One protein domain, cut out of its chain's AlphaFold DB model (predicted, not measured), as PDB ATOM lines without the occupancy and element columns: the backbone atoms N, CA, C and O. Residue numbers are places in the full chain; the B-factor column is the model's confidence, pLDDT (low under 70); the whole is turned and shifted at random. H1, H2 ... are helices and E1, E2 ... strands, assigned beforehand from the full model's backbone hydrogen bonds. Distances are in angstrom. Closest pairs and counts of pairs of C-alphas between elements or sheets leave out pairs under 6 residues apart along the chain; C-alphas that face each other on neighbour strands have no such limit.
ATOM      1  N   THR A 111     179.699 129.865  94.980       94.31
ATOM      2  CA  THR A 111     180.419 129.162  96.044       94.31
ATOM      3  C   THR A 111     181.355 130.145  96.729       94.31
ATOM      4  O   THR A 111     182.108 130.871  96.083       94.31
ATOM      5  N   ILE A 112     181.330 130.174  98.055       95.88
ATOM      6  CA  ILE A 112     182.234 130.971  98.873       95.88
ATOM      7  C   ILE A 112     183.337 130.049  99.382       95.88
ATOM      8  O   ILE A 112     183.065 129.024 100.009       95.88
ATOM      9  N   VAL A 113     184.587 130.421  99.127       97.94
ATOM     10  CA  VAL A 113     185.771 129.645  99.503       97.94
ATOM     11  C   VAL A 113     186.637 130.469 100.444       97.94
ATOM     12  O   VAL A 113     187.035 131.589 100.122       97.94
ATOM     13  N   ILE A 114     186.963 129.904 101.607       98.38
ATOM     14  CA  ILE A 114     187.851 130.522 102.595       98.38
ATOM     15  C   ILE A 114     189.150 129.724 102.661       98.38
ATOM     16  O   ILE A 114     189.150 128.501 102.819       98.38
ATOM     17  N   THR A 115     190.274 130.428 102.572       98.44
ATOM     18  CA  THR A 115     191.626 129.857 102.565       98.44
ATOM     19  C   THR A 115     192.514 130.484 103.634       98.44
ATOM     20  O   THR A 115     192.272 131.610 104.069       98.44
ATOM     21  N   GLU A 116     193.542 129.754 104.070       97.81
ATOM     22  CA  GLU A 116     194.593 130.300 104.934       97.81
ATOM     23  C   GLU A 116     195.353 131.381 104.166       97.81
ATOM     24  O   GLU A 116     195.916 131.120 103.099       97.81
ATOM     25  N   LYS A 117     195.388 132.598 104.714       95.31
ATOM     26  CA  LYS A 117     196.301 133.613 104.215       95.31
ATOM     27  C   LYS A 117     197.703 133.259 104.709       95.31
ATOM     28  O   LYS A 117     197.986 133.338 105.902       95.31
ATOM     29  N   MET A 118     198.561 132.882 103.767       95.38
ATOM     30  CA  MET A 118     199.979 132.650 104.016       95.38
ATOM     31  C   MET A 118     200.744 133.982 104.093       95.38
ATOM     32  O   MET A 118     200.400 134.945 103.395       95.38
ATOM     33  N   ASP A 119     201.782 134.011 104.930       94.06
ATOM     34  CA  ASP A 119     202.665 135.162 105.141       94.06
ATOM     35  C   ASP A 119     204.011 134.974 104.423       94.06
ATOM     36  O   ASP A 119     204.875 134.214 104.865       94.06
ATOM     37  N   GLY A 120     204.197 135.672 103.305       92.81
ATOM     38  CA  GLY A 120     205.450 135.650 102.566       92.81
ATOM     39  C   GLY A 120     205.503 136.701 101.466       92.81
ATOM     40  O   GLY A 120     204.972 137.808 101.594       92.81
ATOM     41  N   ALA A 121     206.197 136.358 100.385       90.88
ATOM     42  CA  ALA A 121     206.331 137.214  99.221       90.88
ATOM     43  C   ALA A 121     205.374 136.760  98.115       90.88
ATOM     44  O   ALA A 121     205.574 135.721  97.490       90.88
ATOM     45  N   ASN A 122     204.365 137.575  97.819       92.44
ATOM     46  CA  ASN A 122     203.498 137.351  96.666       92.44
ATOM     47  C   ASN A 122     204.308 137.206  95.363       92.44
ATOM     48  O   ASN A 122     205.145 138.056  95.040       92.44
ATOM     49  N   LEU A 157     212.094 126.514  90.067       95.56
ATOM     50  CA  LEU A 157     211.596 126.584  88.688       95.56
ATOM     51  C   LEU A 157     212.062 125.404  87.832       95.56
ATOM     52  O   LEU A 157     211.301 124.937  86.990       95.56
ATOM     53  N   ASN A 158     213.286 124.910  88.046       93.94
ATOM     54  CA  ASN A 158     213.789 123.728  87.351       93.94
ATOM     55  C   ASN A 158     213.082 122.448  87.823       93.94
ATOM     56  O   ASN A 158     212.615 121.683  86.984       93.94
ATOM     57  N   SER A 159     212.932 122.238  89.136       92.19
ATOM     58  CA  SER A 159     212.233 121.060  89.684       92.19
ATOM     59  C   SER A 159     210.729 121.030  89.384       92.19
ATOM     60  O   SER A 159     210.153 119.954  89.318       92.19
ATOM     61  N   HIS A 160     210.094 122.187  89.178       94.50
ATOM     62  CA  HIS A 160     208.663 122.291  88.849       94.50
ATOM     63  C   HIS A 160     208.446 122.618  87.362       94.50
ATOM     64  O   HIS A 160     207.363 123.050  86.970       94.50
ATOM     65  N   ARG A 161     209.471 122.454  86.511       94.06
ATOM     66  CA  ARG A 161     209.422 122.916  85.118       94.06
ATOM     67  C   ARG A 161     208.288 122.252  84.346       94.06
ATOM     68  O   ARG A 161     207.479 122.970  83.778       94.06
ATOM     69  N   ALA A 162     208.207 120.922  84.342       93.56
ATOM     70  CA  ALA A 162     207.193 120.200  83.572       93.56
ATOM     71  C   ALA A 162     205.766 120.651  83.948       93.56
ATOM     72  O   ALA A 162     205.047 121.174  83.098       93.56
ATOM     73  N   VAL A 163     205.421 120.603  85.240       95.00
ATOM     74  CA  VAL A 163     204.090 120.997  85.730       95.00
ATOM     75  C   VAL A 163     203.765 122.470  85.443       95.00
ATOM     76  O   VAL A 163     202.633 122.794  85.097       95.00
ATOM     77  N   LEU A 164     204.748 123.379  85.522       96.38
ATOM     78  CA  LEU A 164     204.536 124.798  85.216       96.38
ATOM     79  C   LEU A 164     204.214 125.015  83.734       96.38
ATOM     80  O   LEU A 164     203.394 125.875  83.423       96.38
ATOM     81  N   TYR A 165     204.813 124.246  82.819       95.31
ATOM     82  CA  TYR A 165     204.444 124.314  81.403       95.31
ATOM     83  C   TYR A 165     203.058 123.712  81.149       95.31
ATOM     84  O   TYR A 165     202.295 124.328  80.414       95.31
ATOM     85  N   GLU A 166     202.673 122.616  81.804       93.50
ATOM     86  CA  GLU A 166     201.312 122.058  81.690       93.50
ATOM     87  C   GLU A 166     200.227 123.037  82.194       93.50
ATOM     88  O   GLU A 166     199.151 123.152  81.607       93.50
ATOM     89  N   LEU A 180     200.049 132.056  86.969       98.50
ATOM     90  CA  LEU A 180     199.858 131.321  88.215       98.50
ATOM     91  C   LEU A 180     200.369 132.180  89.374       98.50
ATOM     92  O   LEU A 180     201.565 132.451  89.473       98.50
ATOM     93  N   TYR A 181     199.465 132.612  90.244       98.44
ATOM     94  CA  TYR A 181     199.780 133.374  91.445       98.44
ATOM     95  C   TYR A 181     199.823 132.476  92.677       98.44
ATOM     96  O   TYR A 181     198.979 131.599  92.876       98.44
ATOM     97  N   GLY A 182     200.800 132.743  93.533       97.69
ATOM     98  CA  GLY A 182     200.996 132.062  94.799       97.69
ATOM     99  C   GLY A 182     201.816 132.893  95.775       97.69
ATOM    100  O   GLY A 182     202.250 134.009  95.470       97.69
ATOM    101  N   GLU A 183     202.028 132.337  96.961       97.12
ATOM    102  CA  GLU A 183     202.886 132.929  97.982       97.12
ATOM    103  C   GLU A 183     204.225 132.184  98.023       97.12
ATOM    104  O   GLU A 183     204.264 130.955  98.125       97.12
ATOM    105  N   TRP A 184     205.325 132.932  97.919       96.88
ATOM    106  CA  TRP A 184     206.686 132.430  98.071       96.88
ATOM    107  C   TRP A 184     207.111 132.515  99.535       96.88
ATOM    108  O   TRP A 184     207.183 133.599 100.118       96.88
ATOM    109  N   LEU A 185     207.410 131.359 100.118       96.44
ATOM    110  CA  LEU A 185     207.590 131.152 101.553       96.44
ATOM    111  C   LEU A 185     209.013 130.719 101.922       96.44
ATOM    112  O   LEU A 185     209.215 130.181 103.005       96.44
ATOM    113  N   ALA A 186     210.018 130.922 101.064       95.06
ATOM    114  CA  ALA A 186     211.393 130.530 101.403       95.06
ATOM    115  C   ALA A 186     211.997 131.367 102.547       95.06
ATOM    116  O   ALA A 186     212.807 130.857 103.320       95.06
ATOM    117  N   ALA A 187     211.605 132.638 102.684       93.44
ATOM    118  CA  ALA A 187     212.040 133.509 103.776       93.44
ATOM    119  C   ALA A 187     210.975 133.618 104.875       93.44
ATOM    120  O   ALA A 187     209.782 133.720 104.600       93.44
ATOM    121  N   THR A 188     211.424 133.660 106.128       92.69
ATOM    122  CA  THR A 188     210.577 133.976 107.279       92.69
ATOM    123  C   THR A 188     210.245 135.465 107.273       92.69
ATOM    124  O   THR A 188     211.092 136.294 107.630       92.69
ATOM    125  N   HIS A 189     209.008 135.805 106.914       89.38
ATOM    126  CA  HIS A 189     208.436 137.129 107.145       89.38
ATOM    127  C   HIS A 189     208.111 137.279 108.644       89.38
ATOM    128  O   HIS A 189     209.030 137.255 109.468       89.38
ATOM    129  N   SER A 190     206.852 137.404 109.046       89.19
ATOM    130  CA  SER A 190     206.432 137.401 110.453       89.19
ATOM    131  C   SER A 190     206.220 135.981 110.993       89.19
ATOM    132  O   SER A 190     206.512 135.735 112.164       89.19
ATOM    133  N   ILE A 191     205.773 135.035 110.160       92.19
ATOM    134  CA  ILE A 191     205.508 133.639 110.535       92.19
ATOM    135  C   ILE A 191     206.716 132.730 110.224       92.19
ATOM    136  O   ILE A 191     207.118 132.613 109.063       92.19
ATOM    137  N   PRO A 192     207.297 132.042 111.232       93.31
ATOM    138  CA  PRO A 192     208.386 131.084 111.046       93.31
ATOM    139  C   PRO A 192     207.838 129.708 110.648       93.31
ATOM    140  O   PRO A 192     207.698 128.809 111.482       93.31
ATOM    141  N   TYR A 193     207.506 129.540 109.368       95.88
ATOM    142  CA  TYR A 193     207.006 128.265 108.860       95.88
ATOM    143  C   TYR A 193     208.073 127.158 108.942       95.88
ATOM    144  O   TYR A 193     209.214 127.332 108.509       95.88
ATOM    145  N   SER A 194     207.701 126.007 109.509       95.06
ATOM    146  CA  SER A 194     208.632 124.922 109.863       95.06
ATOM    147  C   SER A 194     208.236 123.536 109.345       95.06
ATOM    148  O   SER A 194     208.987 122.582 109.533       95.06
ATOM    149  N   LYS A 195     207.068 123.419 108.702       95.38
ATOM    150  CA  LYS A 195     206.495 122.172 108.169       95.38
ATOM    151  C   LYS A 195     206.000 122.341 106.722       95.38
ATOM    152  O   LYS A 195     205.011 121.722 106.337       95.38
ATOM    153  N   LEU A 196     206.615 123.230 105.937       95.38
ATOM    154  CA  LEU A 196     206.215 123.453 104.541       95.38
ATOM    155  C   LEU A 196     206.546 122.225 103.684       95.38
ATOM    156  O   LEU A 196     207.593 121.612 103.861       95.38
ATOM    157  N   GLY A 197     205.684 121.904 102.721       92.88
ATOM    158  CA  GLY A 197     205.946 120.897 101.686       92.88
ATOM    159  C   GLY A 197     206.561 121.472 100.403       92.88
ATOM    160  O   GLY A 197     207.093 120.720  99.597       92.88
ATOM    161  N   SER A 198     206.520 122.795 100.206       94.00
ATOM    162  CA  SER A 198     207.175 123.486  99.086       94.00
ATOM    163  C   SER A 198     207.546 124.930  99.456       94.00
ATOM    164  O   SER A 198     207.105 125.457 100.476       94.00
ATOM    165  N   HIS A 199     208.346 125.596  98.620       95.31
ATOM    166  CA  HIS A 199     208.616 127.035  98.747       95.31
ATOM    167  C   HIS A 199     207.502 127.916  98.164       95.31
ATOM    168  O   HIS A 199     207.486 129.112  98.444       95.31
ATOM    169  N   PHE A 200     206.594 127.364  97.354       97.44
ATOM    170  CA  PHE A 200     205.541 128.111  96.665       97.44
ATOM    171  C   PHE A 200     204.185 127.429  96.846       97.44
ATOM    172  O   PHE A 200     204.056 126.231  96.596       97.44
ATOM    173  N   TYR A 201     203.182 128.212  97.241       98.06
ATOM    174  CA  TYR A 201     201.798 127.763  97.383       98.06
ATOM    175  C   TYR A 201     200.889 128.589  96.479       98.06
ATOM    176  O   TYR A 201     200.705 129.784  96.711       98.06
ATOM    177  N   ALA A 202     200.316 127.958  95.455       98.38
ATOM    178  CA  ALA A 202     199.401 128.603  94.523       98.38
ATOM    179  C   ALA A 202     198.081 128.988  95.210       98.38
ATOM    180  O   ALA A 202     197.569 128.267  96.069       98.38
ATOM    181  N   PHE A 203     197.497 130.114  94.812       97.00
ATOM    182  CA  PHE A 203     196.180 130.544  95.288       97.00
ATOM    183  C   PHE A 203     195.266 131.090  94.185       97.00
ATOM    184  O   PHE A 203     194.060 131.174  94.409       97.00
ATOM    185  N   ASP A 204     195.804 131.456  93.019       97.25
ATOM    186  CA  ASP A 204     195.046 132.008  91.892       97.25
ATOM    187  C   ASP A 204     195.676 131.609  90.554       97.25
ATOM    188  O   ASP A 204     196.896 131.539  90.431       97.25
ATOM    189  N   LEU A 205     194.846 131.436  89.527       97.88
ATOM    190  CA  LEU A 205     195.279 131.404  88.132       97.88
ATOM    191  C   LEU A 205     194.531 132.503  87.389       97.88
ATOM    192  O   LEU A 205     193.303 132.505  87.337       97.88
ATOM    193  N   TYR A 206     195.282 133.466  86.868       96.31
ATOM    194  CA  TYR A 206     194.742 134.602  86.138       96.31
ATOM    195  C   TYR A 206     194.846 134.363  84.638       96.31
ATOM    196  O   TYR A 206     195.920 134.020  84.143       96.31
ATOM    197  N   ASP A 207     193.750 134.591  83.926       93.81
ATOM    198  CA  ASP A 207     193.700 134.576  82.471       93.81
ATOM    199  C   ASP A 207     193.652 136.015  81.939       93.81
ATOM    200  O   ASP A 207     192.662 136.730  82.108       93.81
ATOM    201  N   ARG A 208     194.733 136.441  81.274       86.81
ATOM    202  CA  ARG A 208     194.848 137.780  80.677       86.81
ATOM    203  C   ARG A 208     193.925 138.000  79.473       86.81
ATOM    204  O   ARG A 208     193.695 139.156  79.140       86.81
ATOM    205  N   GLU A 209     193.402 136.956  78.820       87.94
ATOM    206  CA  GLU A 209     192.440 137.128  77.715       87.94
ATOM    207  C   GLU A 209     191.047 137.495  78.243       87.94
ATOM    208  O   GLU A 209     190.403 138.412  77.735       87.94
ATOM    209  N   THR A 210     190.581 136.789  79.277       86.88
ATOM    210  CA  THR A 210     189.247 136.998  79.868       86.88
ATOM    211  C   THR A 210     189.229 138.039  80.988       86.88
ATOM    212  O   THR A 210     188.149 138.420  81.447       86.88
ATOM    213  N   GLY A 211     190.405 138.482  81.444       90.25
ATOM    214  CA  GLY A 211     190.577 139.435  82.540       90.25
ATOM    215  C   GLY A 211     190.201 138.875  83.915       90.25
ATOM    216  O   GLY A 211     190.056 139.646  84.863       90.25
ATOM    217  N   GLN A 212     190.018 137.556  84.037       92.06
ATOM    218  CA  GLN A 212     189.405 136.905  85.195       92.06
ATOM    219  C   GLN A 212     190.348 135.912  85.880       92.06
ATOM    220  O   GLN A 212     191.211 135.286  85.264       92.06
ATOM    221  N   PHE A 213     190.149 135.750  87.187       95.38
ATOM    222  CA  PHE A 213     190.734 134.653  87.949       95.38
ATOM    223  C   PHE A 213     189.837 133.423  87.843       95.38
ATOM    224  O   PHE A 213     188.611 133.536  87.895       95.38
ATOM    225  N   TRP A 214     190.447 132.254  87.697       96.88
ATOM    226  CA  TRP A 214     189.763 130.967  87.758       96.88
ATOM    227  C   TRP A 214     189.308 130.674  89.187       96.88
ATOM    228  O   TRP A 214     189.994 131.050  90.140       96.88
ATOM    229  N   ASP A 215     188.167 130.004  89.335       96.44
ATOM    230  CA  ASP A 215     187.742 129.497  90.639       96.44
ATOM    231  C   ASP A 215     188.704 128.430  91.189       96.44
ATOM    232  O   ASP A 215     189.554 127.869  90.478       96.44
ATOM    233  N   ARG A 216     188.609 128.162  92.495       96.94
ATOM    234  CA  ARG A 216     189.507 127.216  93.154       96.94
ATOM    235  C   ARG A 216     189.337 125.807  92.599       96.94
ATOM    236  O   ARG A 216     190.331 125.087  92.528       96.94
ATOM    237  N   ALA A 217     188.121 125.405  92.234       95.88
ATOM    238  CA  ALA A 217     187.843 124.068  91.716       95.88
ATOM    239  C   ALA A 217     188.590 123.818  90.396       95.88
ATOM    240  O   ALA A 217     189.377 122.875  90.313       95.88
ATOM    241  N   SER A 218     188.440 124.724  89.428       96.12
ATOM    242  CA  SER A 218     189.092 124.672  88.114       96.12
ATOM    243  C   SER A 218     190.618 124.748  88.229       96.12
ATOM    244  O   SER A 218     191.344 124.062  87.509       96.12
ATOM    245  N   LEU A 219     191.131 125.555  89.166       96.94
ATOM    246  CA  LEU A 219     192.562 125.586  89.467       96.94
ATOM    247  C   LEU A 219     193.047 124.266  90.083       96.94
ATOM    248  O   LEU A 219     194.071 123.735  89.661       96.94
ATOM    249  N   GLN A 220     192.334 123.721  91.068       97.00
ATOM    250  CA  GLN A 220     192.707 122.473  91.735       97.00
ATOM    251  C   GLN A 220     192.704 121.288  90.762       97.00
ATOM    252  O   GLN A 220     193.633 120.483  90.792       97.00
ATOM    253  N   GLU A 221     191.708 121.215  89.878       94.00
ATOM    254  CA  GLU A 221     191.658 120.240  88.789       94.00
ATOM    255  C   GLU A 221     192.860 120.398  87.850       94.00
ATOM    256  O   GLU A 221     193.566 119.421  87.599       94.00
ATOM    257  N   GLN A 222     193.177 121.622  87.406       93.56
ATOM    258  CA  GLN A 222     194.338 121.841  86.540       93.56
ATOM    259  C   GLN A 222     195.652 121.420  87.204       93.56
ATOM    260  O   GLN A 222     196.498 120.820  86.541       93.56
ATOM    261  N   LEU A 223     195.842 121.719  88.492       93.62
ATOM    262  CA  LEU A 223     197.037 121.309  89.234       93.62
ATOM    263  C   LEU A 223     197.122 119.783  89.368       93.62
ATOM    264  O   LEU A 223     198.206 119.230  89.201       93.62
ATOM    265  N   ALA A 224     195.997 119.102  89.604       90.88
ATOM    266  CA  ALA A 224     195.940 117.644  89.683       90.88
ATOM    267  C   ALA A 224     196.244 116.974  88.330       90.88
ATOM    268  O   ALA A 224     197.057 116.054  88.283       90.88
ATOM    269  N   ILE A 225     195.662 117.469  87.231       89.12
ATOM    270  CA  ILE A 225     195.952 116.991  85.867       89.12
ATOM    271  C   ILE A 225     197.434 117.197  85.540       89.12
ATOM    272  O   ILE A 225     198.109 116.256  85.134       89.12
ATOM    273  N   SER A 226     197.954 118.404  85.779       90.06
ATOM    274  CA  SER A 226     199.350 118.754  85.479       90.06
ATOM    275  C   SER A 226     200.345 117.945  86.318       90.06
ATOM    276  O   SER A 226     201.440 117.644  85.855       90.06
ATOM    277  N   ALA A 227     199.989 117.590  87.558       88.50
ATOM    278  CA  ALA A 227     200.795 116.702  88.390       88.50
ATOM    279  C   ALA A 227     200.736 115.247  87.896       88.50
ATOM    280  O   ALA A 227     201.759 114.581  87.892       88.50
ATOM    281  N   ALA A 228     199.577 114.767  87.435       87.06
ATOM    282  CA  ALA A 228     199.414 113.402  86.927       87.06
ATOM    283  C   ALA A 228     200.078 113.159  85.556       87.06
ATOM    284  O   ALA A 228     200.424 112.020  85.244       87.06
ATOM    285  N   THR A 229     200.262 114.198  84.731       83.69
ATOM    286  CA  THR A 229     201.014 114.104  83.464       83.69
ATOM    287  C   THR A 229     202.532 114.175  83.655       83.69
ATOM    288  O   THR A 229     203.280 113.745  82.774       83.69
ATOM    289  N   CYS A 230     203.004 114.672  84.801       82.25
ATOM    290  CA  CYS A 230     204.421 114.745  85.147       82.25
ATOM    291  C   CYS A 230     204.855 113.509  85.952       82.25
ATOM    292  O   CYS A 230     204.171 113.084  86.873       82.25
ATOM    293  N   GLN A 231     206.022 112.940  85.636       65.12
ATOM    294  CA  GLN A 231     206.544 111.748  86.330       65.12
ATOM    295  C   GLN A 231     207.319 112.071  87.624       65.12
ATOM    296  O   GLN A 231     207.720 111.156  88.338       65.12
ATOM    297  N   ASP A 232     207.525 113.358  87.920       65.94
ATOM    298  CA  ASP A 232     208.323 113.853  89.046       65.94
ATOM    299  C   ASP A 232     207.441 114.388  90.192       65.94
ATOM    300  O   ASP A 232     206.353 114.911  89.955       65.94
ATOM    301  N   ASP A 233     207.980 114.403  91.419       66.00
ATOM    302  CA  ASP A 233     207.392 114.977  92.655       66.00
ATOM    303  C   ASP A 233     207.168 116.518  92.618       66.00
ATOM    304  O   ASP A 233     207.033 117.186  93.644       66.00
ATOM    305  N   GLY A 234     207.125 117.129  91.433       76.44
ATOM    306  CA  GLY A 234     207.006 118.573  91.222       76.44
ATOM    307  C   GLY A 234     205.612 119.162  91.463       76.44
ATOM    308  O   GLY A 234     205.351 120.262  90.988       76.44
ATOM    309  N   ALA A 235     204.691 118.471  92.139       89.50
ATOM    310  CA  ALA A 235     203.304 118.916  92.291       89.50
ATOM    311  C   ALA A 235     203.189 120.268  93.031       89.50
ATOM    312  O   ALA A 235     203.616 120.420  94.180       89.50
ATOM    313  N   ILE A 236     202.555 121.262  92.396       95.31
ATOM    314  CA  ILE A 236     202.333 122.577  93.015       95.31
ATOM    315  C   ILE A 236     201.174 122.492  94.009       95.31
ATOM    316  O   ILE A 236     200.041 122.175  93.648       95.31
ATOM    317  N   GLN A 237     201.455 122.827  95.266       95.56
ATOM    318  CA  GLN A 237     200.466 122.813  96.339       95.56
ATOM    319  C   GLN A 237     199.603 124.080  96.314       95.56
ATOM    320  O   GLN A 237     200.093 125.178  96.045       95.56
ATOM    321  N   LEU A 238     198.316 123.939  96.637       97.81
ATOM    322  CA  LEU A 238     197.429 125.078  96.888       97.81
ATOM    323  C   LEU A 238     197.564 125.582  98.322       97.81
ATOM    324  O   LEU A 238     197.745 124.787  99.246       97.81
ATOM    325  N   VAL A 239     197.334 126.880  98.534       98.06
ATOM    326  CA  VAL A 239     197.066 127.410  99.878       98.06
ATOM    327  C   VAL A 239     195.910 126.631 100.534       98.06
ATOM    328  O   VAL A 239     194.949 126.266  99.838       98.06
ATOM    329  N   PRO A 240     195.965 126.353 101.848       97.81
ATOM    330  CA  PRO A 240     194.972 125.523 102.529       97.81
ATOM    331  C   PRO A 240     193.540 126.037 102.371       97.81
ATOM    332  O   PRO A 240     193.275 127.207 102.640       97.81
ATOM    333  N   LYS A 241     192.600 125.157 101.995       97.94
ATOM    334  CA  LYS A 241     191.161 125.432 102.123       97.94
ATOM    335  C   LYS A 241     190.764 125.239 103.587       97.94
ATOM    336  O   LYS A 241     191.050 124.194 104.166       97.94
ATOM    337  N   LEU A 242     190.142 126.250 104.182       97.81
ATOM    338  CA  LEU A 242     189.694 126.237 105.577       97.81
ATOM    339  C   LEU A 242     188.192 125.978 105.695       97.81
ATOM    340  O   LEU A 242     187.772 125.332 106.652       97.81
ATOM    341  N   TRP A 243     187.406 126.482 104.740       97.94
ATOM    342  CA  TRP A 243     185.951 126.355 104.694       97.94
ATOM    343  C   TRP A 243     185.439 126.580 103.259       97.94
ATOM    344  O   TRP A 243     186.102 127.244 102.458       97.94
ATOM    345  N   GLU A 244     184.271 126.021 102.943       96.56
ATOM    346  CA  GLU A 244     183.557 126.184 101.672       96.56
ATOM    347  C   GLU A 244     182.041 126.080 101.902       96.56
ATOM    348  O   GLU A 244     181.606 125.289 102.742       96.56
ATOM    349  N   GLY A 245     181.243 126.850 101.160       94.12
ATOM    350  CA  GLY A 245     179.781 126.804 101.227       94.12
ATOM    351  C   GLY A 245     179.111 127.947 100.462       94.12
ATOM    352  O   GLY A 245     179.788 128.777  99.868       94.12
ATOM    353  N   HIS A 246     177.779 128.012 100.477       90.12
ATOM    354  CA  HIS A 246     177.005 128.986  99.681       90.12
ATOM    355  C   HIS A 246     176.537 130.227 100.460       90.12
ATOM    356  O   HIS A 246     176.001 131.158  99.875       90.12
ATOM    357  N   VAL A 247     176.719 130.254 101.783       87.38
ATOM    358  CA  VAL A 247     176.335 131.384 102.644       87.38
ATOM    359  C   VAL A 247     177.541 131.767 103.485       87.38
ATOM    360  O   VAL A 247     178.106 130.910 104.161       87.38
ATOM    361  N   LEU A 248     177.943 133.039 103.437       87.81
ATOM    362  CA  LEU A 248     179.098 133.526 104.186       87.81
ATOM    363  C   LEU A 248     178.877 133.308 105.696       87.81
ATOM    364  O   LEU A 248     177.827 133.714 106.204       87.81
ATOM    365  N   PRO A 249     179.850 132.741 106.437       89.62
ATOM    366  CA  PRO A 249     179.789 132.707 107.892       89.62
ATOM    367  C   PRO A 249     179.613 134.121 108.479       89.62
ATOM    368  O   PRO A 249     180.189 135.077 107.946       89.62
ATOM    369  N   PRO A 250     178.854 134.289 109.577       88.50
ATOM    370  CA  PRO A 250     178.686 135.581 110.234       88.50
ATOM    371  C   PRO A 250     180.030 136.267 110.546       88.50
ATOM    372  O   PRO A 250     181.004 135.583 110.869       88.50
ATOM    373  N   PRO A 251     180.113 137.615 110.546       87.69
ATOM    374  CA  PRO A 251     181.374 138.330 110.764       87.69
ATOM    375  C   PRO A 251     182.137 137.922 112.034       87.69
ATOM    376  O   PRO A 251     183.365 137.884 112.025       87.69
ATOM    377  N   ILE A 252     181.425 137.561 113.108       87.56
ATOM    378  CA  ILE A 252     182.029 137.065 114.354       87.56
ATOM    379  C   ILE A 252     182.774 135.734 114.163       87.56
ATOM    380  O   ILE A 252     183.857 135.557 114.719       87.56
ATOM    381  N   GLU A 253     182.257 134.830 113.327       92.75
ATOM    382  CA  GLU A 253     182.908 133.559 112.994       92.75
ATOM    383  C   GLU A 253     184.109 133.771 112.070       92.75
ATOM    384  O   GLU A 253     185.144 133.141 112.267       92.75
ATOM    385  N   LEU A 254     184.024 134.704 111.115       91.25
ATOM    386  CA  LEU A 254     185.157 135.068 110.254       91.25
ATOM    387  C   LEU A 254     186.319 135.669 111.058       91.25
ATOM    388  O   LEU A 254     187.479 135.328 110.821       91.25
ATOM    389  N   VAL A 255     186.016 136.532 112.034       89.06
ATOM    390  CA  VAL A 255     187.013 137.101 112.954       89.06
ATOM    391  C   VAL A 255     187.598 136.018 113.861       89.06
ATOM    392  O   VAL A 255     188.820 135.938 113.987       89.06
ATOM    393  N   ALA A 256     186.769 135.140 114.436       90.62
ATOM    394  CA  ALA A 256     187.246 134.020 115.247       90.62
ATOM    395  C   ALA A 256     188.138 133.063 114.433       90.62
ATOM    396  O   ALA A 256     189.206 132.672 114.902       90.62
ATOM    397  N   LEU A 257     187.760 132.749 113.189       92.94
ATOM    398  CA  LEU A 257     188.551 131.927 112.276       92.94
ATOM    399  C   LEU A 257     189.897 132.589 111.948       92.94
ATOM    400  O   LEU A 257     190.920 131.913 111.984       92.94
ATOM    401  N   ALA A 258     189.926 133.898 111.686       91.94
ATOM    402  CA  ALA A 258     191.168 134.628 111.429       91.94
ATOM    403  C   ALA A 258     192.093 134.711 112.660       91.94
ATOM    404  O   ALA A 258     193.308 134.629 112.507       91.94
ATOM    405  N   GLN A 259     191.538 134.869 113.869       89.38
ATOM    406  CA  GLN A 259     192.313 135.034 115.107       89.38
ATOM    407  C   GLN A 259     192.778 133.711 115.737       89.38
ATOM    408  O   GLN A 259     193.884 133.642 116.269       89.38
ATOM    409  N   GLN A 260     191.937 132.671 115.725       92.56
ATOM    410  CA  GLN A 260     192.125 131.472 116.555       92.56
ATOM    411  C   GLN A 260     192.619 130.250 115.770       92.56
ATOM    412  O   GLN A 260     193.154 129.307 116.362       92.56
ATOM    413  N   ARG A 261     192.444 130.223 114.441       96.88
ATOM    414  CA  ARG A 261     192.826 129.066 113.624       96.88
ATOM    415  C   ARG A 261     194.342 128.892 113.620       96.88
ATOM    416  O   ARG A 261     195.085 129.801 113.262       96.88
ATOM    417  N   ARG A 262     194.803 127.689 113.967       97.00
ATOM    418  CA  ARG A 262     196.215 127.303 113.844       97.00
ATOM    419  C   ARG A 262     196.544 126.936 112.397       97.00
ATOM    420  O   ARG A 262     195.734 126.289 111.730       97.00
ATOM    421  N   SER A 263     197.723 127.345 111.940       96.38
ATOM    422  CA  SER A 263     198.295 126.899 110.668       96.38
ATOM    423  C   SER A 263     198.672 125.422 110.758       96.38
ATOM    424  O   SER A 263     199.048 124.934 111.825       96.38
ATOM    425  N   GLN A 264     198.632 124.708 109.636       95.12
ATOM    426  CA  GLN A 264     199.212 123.361 109.565       95.12
ATOM    427  C   GLN A 264     200.742 123.380 109.393       95.12
ATOM    428  O   GLN A 264     201.417 122.394 109.689       95.12
ATOM    429  N   PHE A 265     201.305 124.513 108.959       96.62
ATOM    430  CA  PHE A 265     202.703 124.622 108.536       96.62
ATOM    431  C   PHE A 265     203.674 125.078 109.636       96.62
ATOM    432  O   PHE A 265     204.884 125.124 109.409       96.62
ATOM    433  N   TYR A 266     203.172 125.425 110.823       95.62
ATOM    434  CA  TYR A 266     203.974 125.721 112.013       95.62
ATOM    435  C   TYR A 266     203.119 125.593 113.282       95.62
ATOM    436  O   TYR A 266     201.918 125.353 113.192       95.62
ATOM    437  N   ASP A 267     203.716 125.722 114.467       95.38
ATOM    438  CA  ASP A 267     202.966 125.655 115.727       95.38
ATOM    439  C   ASP A 267     202.442 127.033 116.182       95.38
ATOM    440  O   ASP A 267     202.884 127.601 117.179       95.38
ATOM    441  N   GLY A 268     201.488 127.598 115.437       94.31
ATOM    442  CA  GLY A 268     200.890 128.889 115.783       94.31
ATOM    443  C   GLY A 268     199.691 129.306 114.920       94.31
ATOM    444  O   GLY A 268     199.273 128.556 114.036       94.31
ATOM    445  N   PRO A 269     199.090 130.475 115.210       94.88
ATOM    446  CA  PRO A 269     197.927 131.001 114.491       94.88
ATOM    447  C   PRO A 269     198.251 131.436 113.051       94.88
ATOM    448  O   PRO A 269     199.313 131.990 112.782       94.88
ATOM    449  N   ILE A 270     197.317 131.256 112.118       96.00
ATOM    450  CA  ILE A 270     197.438 131.773 110.738       96.00
ATOM    451  C   ILE A 270     197.582 133.307 110.725       96.00
ATOM    452  O   ILE A 270     197.227 133.953 111.705       96.00
ATOM    453  N   GLU A 271     198.090 133.940 109.660       94.19
ATOM    454  CA  GLU A 271     198.043 135.418 109.551       94.19
ATOM    455  C   GLU A 271     196.587 135.915 109.548       94.19
ATOM    456  O   GLU A 271     196.236 136.937 110.140       94.19
ATOM    457  N   GLY A 272     195.738 135.168 108.854       94.69
ATOM    458  CA  GLY A 272     194.327 135.440 108.696       94.69
ATOM    459  C   GLY A 272     193.750 134.572 107.591       94.69
ATOM    460  O   GLY A 272     194.344 133.570 107.191       94.69
ATOM    461  N   ILE A 273     192.606 134.982 107.061       97.19
ATOM    462  CA  ILE A 273     191.890 134.273 106.004       97.19
ATOM    463  C   ILE A 273     191.748 135.119 104.743       97.19
ATOM    464  O   ILE A 273     191.634 136.348 104.801       97.19
ATOM    465  N   TYR A 274     191.720 134.440 103.601       96.12
ATOM    466  CA  TYR A 274     191.370 135.012 102.308       96.12
ATOM    467  C   TYR A 274     190.078 134.366 101.811       96.12
ATOM    468  O   TYR A 274     189.976 133.139 101.774       96.12
ATOM    469  N   ILE A 275     189.095 135.194 101.463       96.19
ATOM    470  CA  ILE A 275     187.730 134.792 101.113       96.19
ATOM    471  C   ILE A 275     187.496 135.130  99.644       96.19
ATOM    472  O   ILE A 275     187.840 136.230  99.204       96.19
ATOM    473  N   LYS A 276     186.907 134.199  98.897       95.94
ATOM    474  CA  LYS A 276     186.520 134.359  97.493       95.94
ATOM    475  C   LYS A 276     185.054 134.008  97.308       95.94
ATOM    476  O   LYS A 276     184.593 133.030  97.887       95.94
ATOM    477  N   TRP A 277     184.369 134.772  96.466       94.38
ATOM    478  CA  TRP A 277     183.076 134.416  95.894       94.38
ATOM    479  C   TRP A 277     183.329 133.971  94.462       94.38
ATOM    480  O   TRP A 277     183.825 134.744  93.638       94.38
ATOM    481  N   GLU A 278     183.036 132.711  94.190       94.56
ATOM    482  CA  GLU A 278     183.381 131.997  92.971       94.56
ATOM    483  C   GLU A 278     182.090 131.570  92.273       94.56
ATOM    484  O   GLU A 278     181.220 130.963  92.891       94.56
ATOM    485  N   ARG A 279     181.927 131.931  90.999       91.62
ATOM    486  CA  ARG A 279     180.703 131.685  90.229       91.62
ATOM    487  C   ARG A 279     181.034 131.436  88.765       91.62
ATOM    488  O   ARG A 279     181.708 132.260  88.139       91.62
ATOM    489  N   LEU A 280     180.484 130.355  88.209       89.19
ATOM    490  CA  LEU A 280     180.633 129.962  86.800       89.19
ATOM    491  C   LEU A 280     182.111 129.900  86.350       89.19
ATOM    492  O   LEU A 280     182.491 130.590  85.407       89.19
ATOM    493  N   GLY A 281     182.956 129.125  87.041       90.75
ATOM    494  CA  GLY A 281     184.366 128.924  86.667       90.75
ATOM    495  C   GLY A 281     185.338 130.007  87.154       90.75
ATOM    496  O   GLY A 281     186.545 129.898  86.927       90.75
ATOM    497  N   HIS A 282     184.848 131.080  87.789       94.12
ATOM    498  CA  HIS A 282     185.631 132.301  88.004       94.12
ATOM    499  C   HIS A 282     185.396 132.974  89.360       94.12
ATOM    500  O   HIS A 282     184.262 133.077  89.830       94.12
ATOM    501  N   VAL A 283     186.451 133.564  89.930       91.38
ATOM    502  CA  VAL A 283     186.339 134.471  91.087       91.38
ATOM    503  C   VAL A 283     185.669 135.775  90.650       91.38
ATOM    504  O   VAL A 283     186.082 136.391  89.664       91.38
ATOM    505  N   LYS A 284     184.649 136.215  91.389       92.75
ATOM    506  CA  LYS A 284     183.929 137.479  91.163       92.75
ATOM    507  C   LYS A 284     184.269 138.525  92.215       92.75
ATOM    508  O   LYS A 284     184.562 139.663  91.865       92.75
ATOM    509  N   GLU A 285     184.312 138.124  93.482       89.00
ATOM    510  CA  GLU A 285     184.674 139.002  94.595       89.00
ATOM    511  C   GLU A 285     185.701 138.334  95.503       89.00
ATOM    512  O   GLU A 285     185.825 137.107  95.549       89.00
ATOM    513  N   ARG A 286     186.470 139.154  96.222       91.31
ATOM    514  CA  ARG A 286     187.527 138.686  97.117       91.31
ATOM    515  C   ARG A 286     187.755 139.659  98.264       91.31
ATOM    516  O   ARG A 286     187.836 140.867  98.046       91.31
ATOM    517  N   CYS A 287     187.934 139.143  99.472       89.12
ATOM    518  CA  CYS A 287     188.322 139.942 100.630       89.12
ATOM    519  C   CYS A 287     189.300 139.174 101.532       89.12
ATOM    520  O   CYS A 287     189.629 138.012 101.289       89.12
ATOM    521  N   LYS A 288     189.818 139.845 102.561       87.81
ATOM    522  CA  LYS A 288     190.721 139.248 103.549       87.81
ATOM    523  C   LYS A 288     190.359 139.730 104.946       87.81
ATOM    524  O   LYS A 288     190.022 140.900 105.118       87.81
ATOM    525  N   VAL A 289     190.509 138.855 105.932       88.31
ATOM    526  CA  VAL A 289     190.443 139.202 107.357       88.31
ATOM    527  C   VAL A 289     191.775 138.790 107.967       88.31
ATOM    528  O   VAL A 289     192.137 137.620 107.913       88.31
ATOM    529  N   VAL A 290     192.529 139.754 108.486       87.75
ATOM    530  CA  VAL A 290     193.844 139.550 109.118       87.75
ATOM    531  C   VAL A 290     193.655 139.658 110.630       87.75
ATOM    532  O   VAL A 290     192.847 140.480 111.070       87.75
ATOM    533  N   ARG A 291     194.346 138.839 111.434       88.38
ATOM    534  CA  ARG A 291     194.230 138.953 112.898       88.38
ATOM    535  C   ARG A 291     194.795 140.281 113.401       88.38
ATOM    536  O   ARG A 291     195.734 140.833 112.835       88.38
ATOM    537  N   SER A 292     194.217 140.787 114.484       85.31
ATOM    538  CA  SER A 292     194.465 142.137 115.004       85.31
ATOM    539  C   SER A 292     195.891 142.378 115.514       85.31
ATOM    540  O   SER A 292     196.352 143.512 115.501       85.31
ATOM    541  N   ASP A 293     196.585 141.334 115.964       79.69
ATOM    542  CA  ASP A 293     197.971 141.367 116.453       79.69
ATOM    543  C   ASP A 293     199.025 141.228 115.338       79.69
ATOM    544  O   ASP A 293     200.225 141.319 115.606       79.69
ATOM    545  N   PHE A 294     198.614 141.014 114.084       80.00
ATOM    546  CA  PHE A 294     199.546 140.807 112.982       80.00
ATOM    547  C   PHE A 294     199.996 142.128 112.344       80.00
ATOM    548  O   PHE A 294     199.232 142.819 111.667       80.00
ATOM    549  N   LEU A 295     201.277 142.461 112.517       66.25
ATOM    550  CA  LEU A 295     201.895 143.643 111.916       66.25
ATOM    551  C   LEU A 295     202.073 143.461 110.398       66.25
ATOM    552  O   LEU A 295     202.932 142.708 109.942       66.25
ATOM    553  N   ALA A 296     201.284 144.192 109.611       52.84
ATOM    554  CA  ALA A 296     201.390 144.199 108.156       52.84
ATOM    555  C   ALA A 296     202.510 145.143 107.666       52.84
ATOM    556  O   ALA A 296     202.412 146.357 107.838       52.84
ATOM    557  N   GLY A 297     203.538 144.611 106.992       50.44
ATOM    558  CA  GLY A 297     204.528 145.431 106.273       50.44
ATOM    559  C   GLY A 297     205.846 144.726 105.922       50.44
ATOM    560  O   GLY A 297     206.420 144.006 106.735       50.44
ATOM    561  N   ASP A 298     206.376 144.995 104.723       50.41
ATOM    562  CA  ASP A 298     207.585 144.336 104.193       50.41
ATOM    563  C   ASP A 298     208.912 144.817 104.826       50.41
ATOM    564  O   ASP A 298     209.941 144.139 104.752       50.41
ATOM    565  N   ALA A 299     208.915 145.996 105.457       50.00
ATOM    566  CA  ALA A 299     210.129 146.596 106.013       50.00
ATOM    567  C   ALA A 299     210.649 145.863 107.265       50.00
ATOM    568  O   ALA A 299     211.856 145.761 107.469       50.00
ATOM    569  N   HIS A 300     209.752 145.323 108.095       59.94
ATOM    570  CA  HIS A 300     210.100 144.858 109.442       59.94
ATOM    571  C   HIS A 300     210.851 143.512 109.465       59.94
ATOM    572  O   HIS A 300     211.636 143.246 110.375       59.94
ATOM    573  N   TRP A 301     210.631 142.638 108.478       67.94
ATOM    574  CA  TRP A 301     211.290 141.325 108.422       67.94
ATOM    575  C   TRP A 301     212.620 141.356 107.656       67.94
ATOM    576  O   TRP A 301     213.534 140.596 107.980       67.94
ATOM    577  N   SER A 302     212.738 142.236 106.658       64.56
ATOM    578  CA  SER A 302     213.900 142.332 105.765       64.56
ATOM    579  C   SER A 302     215.065 143.124 106.372       64.56
ATOM    580  O   SER A 302     216.212 142.912 105.983       64.56
ATOM    581  N   GLN A 303     214.785 143.980 107.363       67.50
ATOM    582  CA  GLN A 303     215.757 144.828 108.070       67.50
ATOM    583  C   GLN A 303     216.172 144.287 109.456       67.50
ATOM    584  O   GLN A 303     216.747 145.019 110.259       67.50
ATOM    585  N   ARG A 304     215.881 143.014 109.769       72.12
ATOM    586  CA  ARG A 304     216.252 142.402 111.059       72.12
ATOM    587  C   ARG A 304     217.775 142.433 111.286       72.12
ATOM    588  O   ARG A 304     218.502 142.111 110.344       72.12
TER     589      ARG A 304
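What this domain is: This is residues 111 to 122, 157 to 166 and 180 to 304 of the 322 residues of the protein "RNA_ligase domain-containing protein" of Phytophthora nicotianae (UniProt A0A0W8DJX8). A twisted sheet of four strands has helix H3 over one face, and beside the sheet sits a smaller part in which H2 packs on strand E3 of the hairpin E2 and E3, with H1 on H2. The last stretch, with the short H4, lies far from the centre. The printed part has 147 residues with four named helices and six named strands in the order E1 H1 E2 E3 H2 E4 H3 E5 E6 H4, of the mixed class, helices and strands. The larger sheet runs E4 E1 E5 E6 and the smaller E2 E3, both antiparallel. The whole is compact, with a radius of gyration of the C-alphas of 15.9 A and spans of 42 by 40 by 25 A.

Where its parts are: In the larger sheet, E4 is residues 241 to 245, E1 residues 111 to 117, 18.4 A long from C-alpha 111 at (180.419, 129.162, 96.044), E5 residues 272 to 279, 23.3 A, and E6 residues 282 to 290, 23.8 A, which bends by 59 degrees at residue 285. H3 is residues 251 to 260, 14.0 A. E2 is residues 180 to 184, and E3, residues 200 to 207, 19.6 A, bends by 65 degrees at residue 203. H2, residues 216 to 229, is 20.0 A long and begins at C-alpha (189.507, 127.216, 93.154). H1 is residues 161 to 166, and H4, residues 299 to 302, ends at C-alpha (213.900, 142.332, 105.765).

How they stand to each other: Within hydrogen-bond range are N 114 and O 243, 2.9 A apart, between the antiparallel neighbours E1 and E4, N 113 and O 276, 2.9 A, between the antiparallel neighbours E1 and E5, and N 275 and O 287, 2.9 A, in the hairpin E5 and E6. H3 is on this sheet at a height of 9.2 A, in two layers, helix on one face; it lies over E5, only just, with 6 of its C-alphas falling on E5 and 2 on E1. On the local plane it runs along the strands, only just, at 29.6 degrees to E5; its closest C-alphas to E5 are those of Ala 258 and Gly 272, 4.3 A. E4, H3 and E5 make a split strand-helix-strand unit, two strands running the same way with E1 between them, its crossover right-handed. H2 only grazes this sheet, with residues 216 to 219. E3 and E6 are near each other, with 5 pairs of C-alphas within 10 A. In the hairpin E2 and E3, N 183 and O 201 are 2.9 A apart; the closest C-alphas of E3 and H2, Leu 205 and Leu 219, are 6.6 A apart. H1 and H2 touch, through residues 223 to 229 of H2 alone, at a steep tilt of 57 degrees, opposite ways, closest at the C-alphas of Val 163 and Ser 226, 5.2 A. Every O i to N i+4 pair is within hydrogen-bond range in H1, H2 and H3; H4 is too short for one.

The domain as a whole: The two C-alphas farthest apart, those of Gln 231 and Ile 252, are 45.0 A apart. Residues 123 to 156 and 167 to 179 are not printed, with gaps of 15.7 A and 11.4 A between the C-alphas at the cuts. The links E2 to E3, H2 to E4 and H3 to E5 are long. The mean pLDDT of the printed part is 90.4; residues 231 to 233 and 295 to 303 are under 70.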